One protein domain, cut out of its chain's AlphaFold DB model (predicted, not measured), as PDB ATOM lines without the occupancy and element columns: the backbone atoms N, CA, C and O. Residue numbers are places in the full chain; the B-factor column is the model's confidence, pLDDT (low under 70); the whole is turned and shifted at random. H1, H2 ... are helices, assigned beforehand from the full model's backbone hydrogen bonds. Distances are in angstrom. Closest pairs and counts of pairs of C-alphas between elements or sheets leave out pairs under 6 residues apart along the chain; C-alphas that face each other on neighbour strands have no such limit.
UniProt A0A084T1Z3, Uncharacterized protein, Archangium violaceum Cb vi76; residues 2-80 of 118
ATOM      1  N   ILE A   2      -5.381  28.920  12.056       62.28
ATOM      2  CA  ILE A   2      -5.572  27.988  13.194       62.28
ATOM      3  C   ILE A   2      -4.431  26.953  13.339       62.28
ATOM      4  O   ILE A   2      -4.050  26.647  14.463       62.28
ATOM      5  N   ASN A   3      -3.847  26.453  12.240       62.53
ATOM      6  CA  ASN A   3      -2.744  25.475  12.308       62.53
ATOM      7  C   ASN A   3      -1.443  26.053  12.878       62.53
ATOM      8  O   ASN A   3      -0.876  25.456  13.782       62.53
ATOM      9  N   ALA A   4      -1.022  27.237  12.425       61.44
ATOM     10  CA  ALA A   4       0.236  27.848  12.864       61.44
ATOM     11  C   ALA A   4       0.271  28.111  14.381       61.44
ATOM     12  O   ALA A   4       1.294  27.920  15.027       61.44
ATOM     13  N   ARG A   5      -0.869  28.490  14.976       68.75
ATOM     14  CA  ARG A   5      -0.968  28.673  16.430       68.75
ATOM     15  C   ARG A   5      -0.796  27.355  17.190       68.75
ATOM     16  O   ARG A   5      -0.060  27.318  18.167       68.75
ATOM     17  N   LYS A   6      -1.441  26.278  16.727       70.56
ATOM     18  CA  LYS A   6      -1.309  24.945  17.338       70.56
ATOM     19  C   LYS A   6       0.115  24.399  17.228       70.56
ATOM     20  O   LYS A   6       0.587  23.746  18.150       70.56
ATOM     21  N   GLU A   7       0.791  24.672  16.115       69.06
ATOM     22  CA  GLU A   7       2.192  24.298  15.906       69.06
ATOM     23  C   GLU A   7       3.124  25.033  16.880       69.06
ATOM     24  O   GLU A   7       3.976  24.393  17.492       69.06
ATOM     25  N   MET A   8       2.912  26.336  17.107       69.88
ATOM     26  CA  MET A   8       3.678  27.101  18.101       69.88
ATOM     27  C   MET A   8       3.420  26.621  19.534       69.88
ATOM     28  O   MET A   8       4.365  26.440  20.293       69.88
ATOM     29  N   GLU A   9       2.162  26.365  19.905       77.88
ATOM     30  CA  GLU A   9       1.817  25.831  21.233       77.88
ATOM     31  C   GLU A   9       2.484  24.461  21.476       77.88
ATOM     32  O   GLU A   9       3.068  24.225  22.534       77.88
ATOM     33  N   ALA A  10       2.479  23.578  20.472       77.81
ATOM     34  CA  ALA A  10       3.181  22.297  20.541       77.81
ATOM     35  C   ALA A  10       4.708  22.466  20.654       77.81
ATOM     36  O   ALA A  10       5.354  21.722  21.396       77.81
ATOM     37  N   GLY A  11       5.277  23.451  19.951       77.88
ATOM     38  CA  GLY A  11       6.687  23.821  20.042       77.88
ATOM     39  C   GLY A  11       7.085  24.250  21.454       77.88
ATOM     40  O   GLY A  11       8.034  23.690  22.001       77.88
ATOM     41  N   CYS A  12       6.328  25.160  22.079       79.12
ATOM     42  CA  CYS A  12       6.585  25.600  23.457       79.12
ATOM     43  C   CYS A  12       6.645  24.402  24.415       79.12
ATOM     44  O   CYS A  12       7.630  24.210  25.122       79.12
ATOM     45  N   HIS A  13       5.638  23.522  24.370       84.81
ATOM     46  CA  HIS A  13       5.601  22.343  25.237       84.81
ATOM     47  C   HIS A  13       6.775  21.384  25.012       84.81
ATOM     48  O   HIS A  13       7.268  20.772  25.962       84.81
ATOM     49  N   LEU A  14       7.229  21.222  23.767       84.75
ATOM     50  CA  LEU A  14       8.385  20.384  23.461       84.75
ATOM     51  C   LEU A  14       9.656  20.935  24.121       84.75
ATOM     52  O   LEU A  14      10.386  20.182  24.771       84.75
ATOM     53  N   TYR A  15       9.912  22.235  23.970       85.06
ATOM     54  CA  TYR A  15      11.128  22.861  24.486       85.06
ATOM     55  C   TYR A  15      11.101  23.054  26.004       85.06
ATOM     56  O   TYR A  15      12.140  22.871  26.640       85.06
ATOM     57  N   ASP A  16       9.927  23.277  26.597       88.19
ATOM     58  CA  ASP A  16       9.737  23.246  28.050       88.19
ATOM     59  C   ASP A  16      10.115  21.876  28.622       88.19
ATOM     60  O   ASP A  16      10.928  21.767  29.544       88.19
ATOM     61  N   ASN A  17       9.587  20.799  28.029       89.88
ATOM     62  CA  ASN A  17       9.914  19.438  28.451       89.88
ATOM     63  C   ASN A  17      11.409  19.140  28.293       89.88
ATOM     64  O   ASN A  17      12.019  18.530  29.175       89.88
ATOM     65  N   GLN A  18      12.023  19.591  27.197       90.12
ATOM     66  CA  GLN A  18      13.458  19.431  26.981       90.12
ATOM     67  C   GLN A  18      14.281  20.163  28.053       90.12
ATOM     68  O   GLN A  18      15.232  19.587  28.588       90.12
ATOM     69  N   LEU A  19      13.898  21.391  28.415       90.81
ATOM     70  CA  LEU A  19      14.561  22.168  29.463       90.81
ATOM     71  C   LEU A  19      14.462  21.474  30.831       90.81
ATOM     72  O   LEU A  19      15.462  21.383  31.548       90.81
ATOM     73  N   LEU A  20      13.294  20.921  31.173       94.50
ATOM     74  CA  LEU A  20      13.106  20.147  32.405       94.50
ATOM     75  C   LEU A  20      13.975  18.881  32.425       94.50
ATOM     76  O   LEU A  20      14.619  18.581  33.433       94.50
ATOM     77  N   LEU A  21      14.048  18.152  31.307       94.31
ATOM     78  CA  LEU A  21      14.918  16.980  31.184       94.31
ATOM     79  C   LEU A  21      16.394  17.348  31.348       94.31
ATOM     80  O   LEU A  21      17.153  16.607  31.978       94.31
ATOM     81  N   ASP A  22      16.816  18.484  30.807       92.56
ATOM     82  CA  ASP A  22      18.187  18.957  30.960       92.56
ATOM     83  C   ASP A  22      18.485  19.360  32.406       92.56
ATOM     84  O   ASP A  22      19.538  18.989  32.929       92.56
ATOM     85  N   ALA A  23      17.544  20.002  33.104       95.06
ATOM     86  CA  ALA A  23      17.675  20.289  34.532       95.06
ATOM     87  C   ALA A  23      17.845  19.006  35.369       95.06
ATOM     88  O   ALA A  23      18.732  18.936  36.225       95.06
ATOM     89  N   LEU A  24      17.087  17.945  35.067       95.56
ATOM     90  CA  LEU A  24      17.236  16.638  35.720       95.56
ATOM     91  C   LEU A  24      18.614  16.008  35.459       95.56
ATOM     92  O   LEU A  24      19.262  15.506  36.386       95.56
ATOM     93  N   LYS A  25      19.113  16.067  34.217       94.94
ATOM     94  CA  LYS A  25      20.473  15.604  33.882       94.94
ATOM     95  C   LYS A  25      21.534  16.403  34.637       94.94
ATOM     96  O   LYS A  25      22.494  15.817  35.142       94.94
ATOM     97  N   LEU A  26      21.368  17.723  34.738       94.69
ATOM     98  CA  LEU A  26      22.268  18.600  35.486       94.69
ATOM     99  C   LEU A  26      22.254  18.280  36.979       94.69
ATOM    100  O   LEU A  26      23.320  18.228  37.591       94.69
ATOM    101  N   GLN A  27      21.087  17.984  37.553       95.81
ATOM    102  CA  GLN A  27      20.979  17.554  38.941       95.81
ATOM    103  C   GLN A  27      21.731  16.235  39.178       95.81
ATOM    104  O   GLN A  27      22.526  16.129  40.117       95.81
ATOM    105  N   ALA A  28      21.540  15.237  38.311       95.25
ATOM    106  CA  ALA A  28      22.261  13.965  38.391       95.25
ATOM    107  C   ALA A  28      23.781  14.161  38.247       95.25
ATOM    108  O   ALA A  28      24.576  13.579  38.992       95.25
ATOM    109  N   LEU A  29      24.201  15.034  37.326       93.19
ATOM    110  CA  LEU A  29      25.604  15.382  37.131       93.19
ATOM    111  C   LEU A  29      26.193  16.095  38.356       93.19
ATOM    112  O   LEU A  29      27.315  15.776  38.755       93.19
ATOM    113  N   ALA A  30      25.446  17.015  38.972       94.75
ATOM    114  CA  ALA A  30      25.841  17.716  40.190       94.75
ATOM    115  C   ALA A  30      26.012  16.748  41.367       94.75
ATOM    116  O   ALA A  30      27.012  16.841  42.077       94.75
ATOM    117  N   LYS A  31      25.094  15.785  41.527       94.44
ATOM    118  CA  LYS A  31      25.196  14.710  42.530       94.44
ATOM    119  C   LYS A  31      26.451  13.856  42.314       94.44
ATOM    120  O   LYS A  31      27.126  13.508  43.275       94.44
ATOM    121  N   LYS A  32      26.809  13.565  41.057       95.00
ATOM    122  CA  LYS A  32      27.972  12.727  40.709       95.00
ATOM    123  C   LYS A  32      29.324  13.447  40.806       95.00
ATOM    124  O   LYS A  32      30.298  12.847  41.243       95.00
ATOM    125  N   LYS A  33      29.424  14.687  40.316       91.94
ATOM    126  CA  LYS A  33      30.703  15.415  40.151       91.94
ATOM    127  C   LYS A  33      30.890  16.582  41.124       91.94
ATOM    128  O   LYS A  33      31.960  17.187  41.149       91.94
ATOM    129  N   GLY A  34      29.861  16.906  41.900       91.50
ATOM    130  CA  GLY A  34      29.801  18.086  42.750       91.50
ATOM    131  C   GLY A  34      29.306  19.318  41.990       91.50
ATOM    132  O   GLY A  34      29.796  19.651  40.908       91.50
ATOM    133  N   ARG A  35      28.363  20.048  42.598       91.19
ATOM    134  CA  ARG A  35      27.742  21.265  42.040       91.19
ATOM    135  C   ARG A  35      28.768  22.307  41.591       91.19
ATOM    136  O   ARG A  35      28.606  22.934  40.548       91.19
ATOM    137  N   ASN A  36      29.871  22.447  42.326       89.31
ATOM    138  CA  ASN A  36      30.915  23.436  42.044       89.31
ATOM    139  C   ASN A  36      31.611  23.230  40.690       89.31
ATOM    140  O   ASN A  36      32.163  24.193  40.159       89.31
ATOM    141  N   LYS A  37      31.547  22.018  40.120       89.25
ATOM    142  CA  LYS A  37      32.126  21.676  38.815       89.25
ATOM    143  C   LYS A  37      31.220  22.012  37.628       89.25
ATOM    144  O   LYS A  37      31.688  21.948  36.493       89.25
ATOM    145  N   LEU A  38      29.953  22.361  37.858       87.81
ATOM    146  CA  LEU A  38      29.075  22.838  36.792       87.81
ATOM    147  C   LEU A  38      29.537  24.212  36.287       87.81
ATOM    148  O   LEU A  38      30.053  25.034  37.050       87.81
ATOM    149  N   ARG A  39      29.320  24.473  34.994       85.56
ATOM    150  CA  ARG A  39      29.485  25.817  34.421       85.56
ATOM    151  C   ARG A  39      28.494  26.782  35.093       85.56
ATOM    152  O   ARG A  39      27.398  26.334  35.427       85.56
ATOM    153  N   PRO A  40      28.823  28.079  35.254       87.25
ATOM    154  CA  PRO A  40      27.940  29.053  35.904       87.25
ATOM    155  C   PRO A  40      26.506  29.057  35.357       87.25
ATOM    156  O   PRO A  40      25.561  28.971  36.130       87.25
ATOM    157  N   HIS A  41      26.348  29.025  34.031       87.19
ATOM    158  CA  HIS A  41      25.035  28.936  33.378       87.19
ATOM    159  C   HIS A  41      24.225  27.705  33.819       87.19
ATOM    160  O   HIS A  41      23.076  27.819  34.225       87.19
ATOM    161  N   TYR A  42      24.845  26.522  33.836       90.75
ATOM    162  CA  TYR A  42      24.176  25.293  34.274       90.75
ATOM    163  C   TYR A  42      23.870  25.272  35.775       90.75
ATOM    164  O   TYR A  42      22.931  24.597  36.190       90.75
ATOM    165  N   LYS A  43      24.629  26.016  36.591       91.75
ATOM    166  CA  LYS A  43      24.264  26.234  37.997       91.75
ATOM    167  C   LYS A  43      22.977  27.042  38.091       91.75
ATOM    168  O   LYS A  43      22.079  26.603  38.792       91.75
ATOM    169  N   ALA A  44      22.862  28.137  37.339       91.69
ATOM    170  CA  ALA A  44      21.668  28.979  37.343       91.69
ATOM    171  C   ALA A  44      20.409  28.211  36.895       91.69
ATOM    172  O   ALA A  44      19.373  28.304  37.547       91.69
ATOM    173  N   VAL A  45      20.511  27.387  35.842       93.44
ATOM    174  CA  VAL A  45      19.397  26.526  35.393       93.44
ATOM    175  C   VAL A  45      18.974  25.547  36.492       93.44
ATOM    176  O   VAL A  45      17.789  25.435  36.800       93.44
ATOM    177  N   LEU A  46      19.937  24.863  37.118       95.44
ATOM    178  CA  LEU A  46      19.650  23.933  38.209       95.44
ATOM    179  C   LEU A  46      19.054  24.654  39.432       95.44
ATOM    180  O   LEU A  46      18.105  24.161  40.031       95.44
ATOM    181  N   GLU A  47      19.572  25.830  39.787       94.94
ATOM    182  CA  GLU A  47      19.071  26.654  40.895       94.94
ATOM    183  C   GLU A  47      17.619  27.072  40.690       94.94
ATOM    184  O   GLU A  47      16.825  26.952  41.626       94.94
ATOM    185  N   ALA A  48      17.278  27.516  39.477       94.94
ATOM    186  CA  ALA A  48      15.921  27.887  39.104       94.94
ATOM    187  C   ALA A  48      14.971  26.682  39.149       94.94
ATOM    188  O   ALA A  48      13.890  26.781  39.728       94.94
ATOM    189  N   TYR A  49      15.396  25.529  38.619       95.69
ATOM    190  CA  TYR A  49      14.618  24.289  38.687       95.69
ATOM    191  C   TYR A  49      14.312  23.888  40.136       95.69
ATOM    192  O   TYR A  49      13.157  23.682  40.500       95.69
ATOM    193  N   GLU A  50      15.332  23.831  40.995       95.75
ATOM    194  CA  GLU A  50      15.145  23.472  42.405       95.75
ATOM    195  C   GLU A  50      14.296  24.523  43.148       95.75
ATOM    196  O   GLU A  50      13.533  24.188  44.055       95.75
ATOM    197  N   ALA A  51      14.406  25.805  42.777       96.38
ATOM    198  CA  ALA A  51      13.581  26.860  43.358       96.38
ATOM    199  C   ALA A  51      12.098  26.635  43.048       96.38
ATOM    200  O   ALA A  51      11.286  26.695  43.969       96.38
ATOM    201  N   GLU A  52      11.750  26.343  41.793       95.56
ATOM    202  CA  GLU A  52      10.361  26.106  41.390       95.56
ATOM    203  C   GLU A  52       9.814  24.802  41.984       95.56
ATOM    204  O   GLU A  52       8.801  24.827  42.682       95.56
ATOM    205  N   PHE A  53      10.497  23.676  41.754       95.56
ATOM    206  CA  PHE A  53       9.921  22.345  41.973       95.56
ATOM    207  C   PHE A  53      10.216  21.731  43.344       95.56
ATOM    208  O   PHE A  53       9.430  20.916  43.817       95.56
ATOM    209  N   GLU A  54      11.324  22.098  43.994       94.38
ATOM    210  CA  GLU A  54      11.701  21.509  45.290       94.38
ATOM    211  C   GLU A  54      11.384  22.440  46.459       94.38
ATOM    212  O   GLU A  54      10.972  21.986  47.524       94.38
ATOM    213  N   ARG A  55      11.575  23.752  46.272       95.88
ATOM    214  CA  ARG A  55      11.407  24.753  47.339       95.88
ATOM    215  C   ARG A  55      10.110  25.551  47.239       95.88
ATOM    216  O   ARG A  55       9.746  26.220  48.202       95.88
ATOM    217  N   GLY A  56       9.428  25.530  46.092       93.81
ATOM    218  CA  GLY A  56       8.237  26.351  45.845       93.81
ATOM    219  C   GLY A  56       8.512  27.863  45.795       93.81
ATOM    220  O   GLY A  56       7.576  28.661  45.840       93.81
ATOM    221  N   GLN A  57       9.779  28.256  45.667       94.75
ATOM    222  CA  GLN A  57      10.304  29.626  45.668       94.75
ATOM    223  C   GLN A  57      10.640  30.139  44.259       94.75
ATOM    224  O   GLN A  57      11.487  31.017  44.105       94.75
ATOM    225  N   GLY A  58      10.030  29.569  43.221       92.25
ATOM    226  CA  GLY A  58      10.205  30.057  41.858       92.25
ATOM    227  C   GLY A  58       9.556  31.426  41.620       92.25
ATOM    228  O   GLY A  58       9.191  32.141  42.558       92.25
ATOM    229  N   LEU A  59       9.426  31.833  40.357       93.12
ATOM    230  CA  LEU A  59       8.946  33.175  40.026       93.12
ATOM    231  C   LEU A  59       7.466  33.337  40.414       93.12
ATOM    232  O   LEU A  59       6.594  32.660  39.876       93.12
ATOM    233  N   ARG A  60       7.167  34.254  41.346       94.50
ATOM    234  CA  ARG A  60       5.789  34.546  41.807       94.50
ATOM    235  C   ARG A  60       5.296  35.960  41.480       94.50
ATOM    236  O   ARG A  60       4.128  36.263  41.722       94.50
ATOM    237  N   ASN A  61       6.157  36.837  40.959       96.44
ATOM    238  CA  ASN A  61       5.772  38.206  40.614       96.44
ATOM    239  C   ASN A  61       4.838  38.199  39.393       96.44
ATOM    240  O   ASN A  61       5.271  37.905  38.281       96.44
ATOM    241  N   ARG A  62       3.567  38.553  39.610       95.88
ATOM    242  CA  ARG A  62       2.519  38.518  38.581       95.88
ATOM    243  C   ARG A  62       2.737  39.513  37.447       95.88
ATOM    244  O   ARG A  62       2.424  39.182  36.313       95.88
ATOM    245  N   GLU A  63       3.261  40.701  37.735       96.44
ATOM    246  CA  GLU A  63       3.522  41.716  36.705       96.44
ATOM    247  C   GLU A  63       4.641  41.257  35.774       96.44
ATOM    248  O   GLU A  63       4.533  41.386  34.557       96.44
ATOM    249  N   LEU A  64       5.685  40.651  36.346       94.56
ATOM    250  CA  LEU A  64       6.776  40.102  35.556       94.56
ATOM    251  C   LEU A  64       6.303  38.913  34.713       94.56
ATOM    252  O   LEU A  64       6.614  38.860  33.530       94.56
ATOM    253  N   ILE A  65       5.510  38.000  35.283       93.56
ATOM    254  CA  ILE A  65       4.919  36.879  34.532       93.56
ATOM    255  C   ILE A  65       4.065  37.406  33.370       93.56
ATOM    256  O   ILE A  65       4.298  37.024  32.229       93.56
ATOM    257  N   ALA A  66       3.163  38.357  33.630       94.06
ATOM    258  CA  ALA A  66       2.310  38.944  32.597       94.06
ATOM    259  C   ALA A  66       3.115  39.639  31.487       94.06
ATOM    260  O   ALA A  66       2.731  39.587  30.316       94.06
ATOM    261  N   PHE A  67       4.239  40.272  31.835       95.31
ATOM    262  CA  PHE A  67       5.150  40.848  30.853       95.31
ATOM    263  C   PHE A  67       5.725  39.775  29.918       95.31
ATOM    264  O   PHE A  67       5.685  39.958  28.700       95.31
ATOM    265  N   PHE A  68       6.215  38.656  30.462       91.25
ATOM    266  CA  PHE A  68       6.720  37.545  29.650       91.25
ATOM    267  C   PHE A  68       5.612  36.918  28.794       91.25
ATOM    268  O   PHE A  68       5.815  36.759  27.595       91.25
ATOM    269  N   ASP A  69       4.430  36.673  29.366       89.00
ATOM    270  CA  ASP A  69       3.283  36.085  28.654       89.00
ATOM    271  C   ASP A  69       2.803  36.947  27.475       89.00
ATOM    272  O   ASP A  69       2.306  36.431  26.475       89.00
ATOM    273  N   THR A  70       2.926  38.273  27.593       91.19
ATOM    274  CA  THR A  70       2.373  39.213  26.605       91.19
ATOM    275  C   THR A  70       3.400  39.646  25.566       91.19
ATOM    276  O   THR A  70       3.065  39.778  24.389       91.19
ATOM    277  N   TYR A  71       4.639  39.910  25.988       90.12
ATOM    278  CA  TYR A  71       5.618  40.630  25.168       90.12
ATOM    279  C   TYR A  71       6.852  39.811  24.799       90.12
ATOM    280  O   TYR A  71       7.604  40.228  23.917       90.12
ATOM    281  N   VAL A  72       7.086  38.665  25.442       85.44
ATOM    282  CA  VAL A  72       8.244  37.818  25.146       85.44
ATOM    283  C   VAL A  72       7.786  36.615  24.334       85.44
ATOM    284  O   VAL A  72       6.938  35.837  24.752       85.44
ATOM    285  N   HIS A  73       8.356  36.458  23.144       81.56
ATOM    286  CA  HIS A  73       8.028  35.350  22.255       81.56
ATOM    287  C   HIS A  73       9.094  34.262  22.324       81.56
ATOM    288  O   HIS A  73      10.290  34.547  22.217       81.56
ATOM    289  N   ASP A  74       8.658  33.008  22.434       77.69
ATOM    290  CA  ASP A  74       9.560  31.872  22.317       77.69
ATOM    291  C   ASP A  74       9.958  31.649  20.848       77.69
ATOM    292  O   ASP A  74       9.216  31.102  20.028       77.69
ATOM    293  N   SER A  75      11.169  32.095  20.514       73.69
ATOM    294  CA  SER A  75      11.755  31.903  19.186       73.69
ATOM    295  C   SER A  75      11.958  30.429  18.811       73.69
ATOM    296  O   SER A  75      11.895  30.109  17.625       73.69
ATOM    297  N   LEU A  76      12.181  29.531  19.778       73.50
ATOM    298  CA  LEU A  76      12.363  28.102  19.504       73.50
ATOM    299  C   LEU A  76      11.040  27.476  19.061       73.50
ATOM    300  O   LEU A  76      11.000  26.779  18.050       73.50
ATOM    301  N   ALA A  77       9.940  27.817  19.730       71.19
ATOM    302  CA  ALA A  77       8.612  27.306  19.403       71.19
ATOM    303  C   ALA A  77       8.126  27.645  17.978       71.19
ATOM    304  O   ALA A  77       7.342  26.890  17.407       71.19
ATOM    305  N   GLY A  78       8.574  28.764  17.396       59.81
ATOM    306  CA  GLY A  78       8.145  29.209  16.059       59.81
ATOM    307  C   GLY A  78       9.201  29.121  14.952       59.81
ATOM    308  O   GLY A  78       8.849  29.081  13.774       59.81
ATOM    309  N   PHE A  79      10.491  29.120  15.298       60.78
ATOM    310  CA  PHE A  79      11.579  29.336  14.337       60.78
ATOM    311  C   PHE A  79      12.799  28.439  14.560       60.78
ATOM    312  O   PHE A  79      13.858  28.752  14.013       60.78
ATOM    313  N   ALA A  80      12.683  27.337  15.314       59.06
ATOM    314  CA  ALA A  80      13.764  26.370  15.526       59.06
ATOM    315  C   ALA A  80      14.239  25.706  14.214       59.06
ATOM    316  O   ALA A  80      13.889  24.576  13.880       59.06
TER     317      ALA A  80
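This is residues 2 to 80 of the 118 residues of an uncharacterized protein of Archangium violaceum Cb vi76 (UniProt A0A084T1Z3). One long helix, H1, makes the longest axis, and the rest arches beside it as an open handle: H2 packs crosswise on H1, residues 61 to 72 with H3 stick out, and short H4 returns to H1. The printed part has 79 residues with four named helices, H1 to H4 in order, and no named strand: all helix. It is loose, with a radius of gyration of the C-alphas of 15.1 A, spanning 47 by 28 by 19 A.

H1, residues 2 to 33, runs 46.9 A from C-alpha 2 at (-5.572, 27.988, 13.194). H2 is residues 40 to 53, 20.2 A; H3 is 62 to 71, 13.9 A. H4, residues 75 to 79, 5.5 A, ends at C-alpha 79 (11.579, 29.336, 14.337).

H1 touches H2 with residues 20 to 27 alone, about perpendicular at 74 degrees; the closest C-alphas, of Ala 23 and Leu 46, are 5.5 A apart. H1 touches H4 with residues 7 to 15 alone, closest at the C-alphas of Gly 11 and Ala 77, 4.0 A. H3 touches no helix. In H1, H2, H3 and H4 every O i to N i+4 pair is within hydrogen-bond range.

The C-alphas farthest apart, of Ile 2 and Gly 34, are 47.1 A apart. The printed part has no cut and no long link. pLDDT is under 70 at residues 2 to 5, 7 to 8 and 78 to 80.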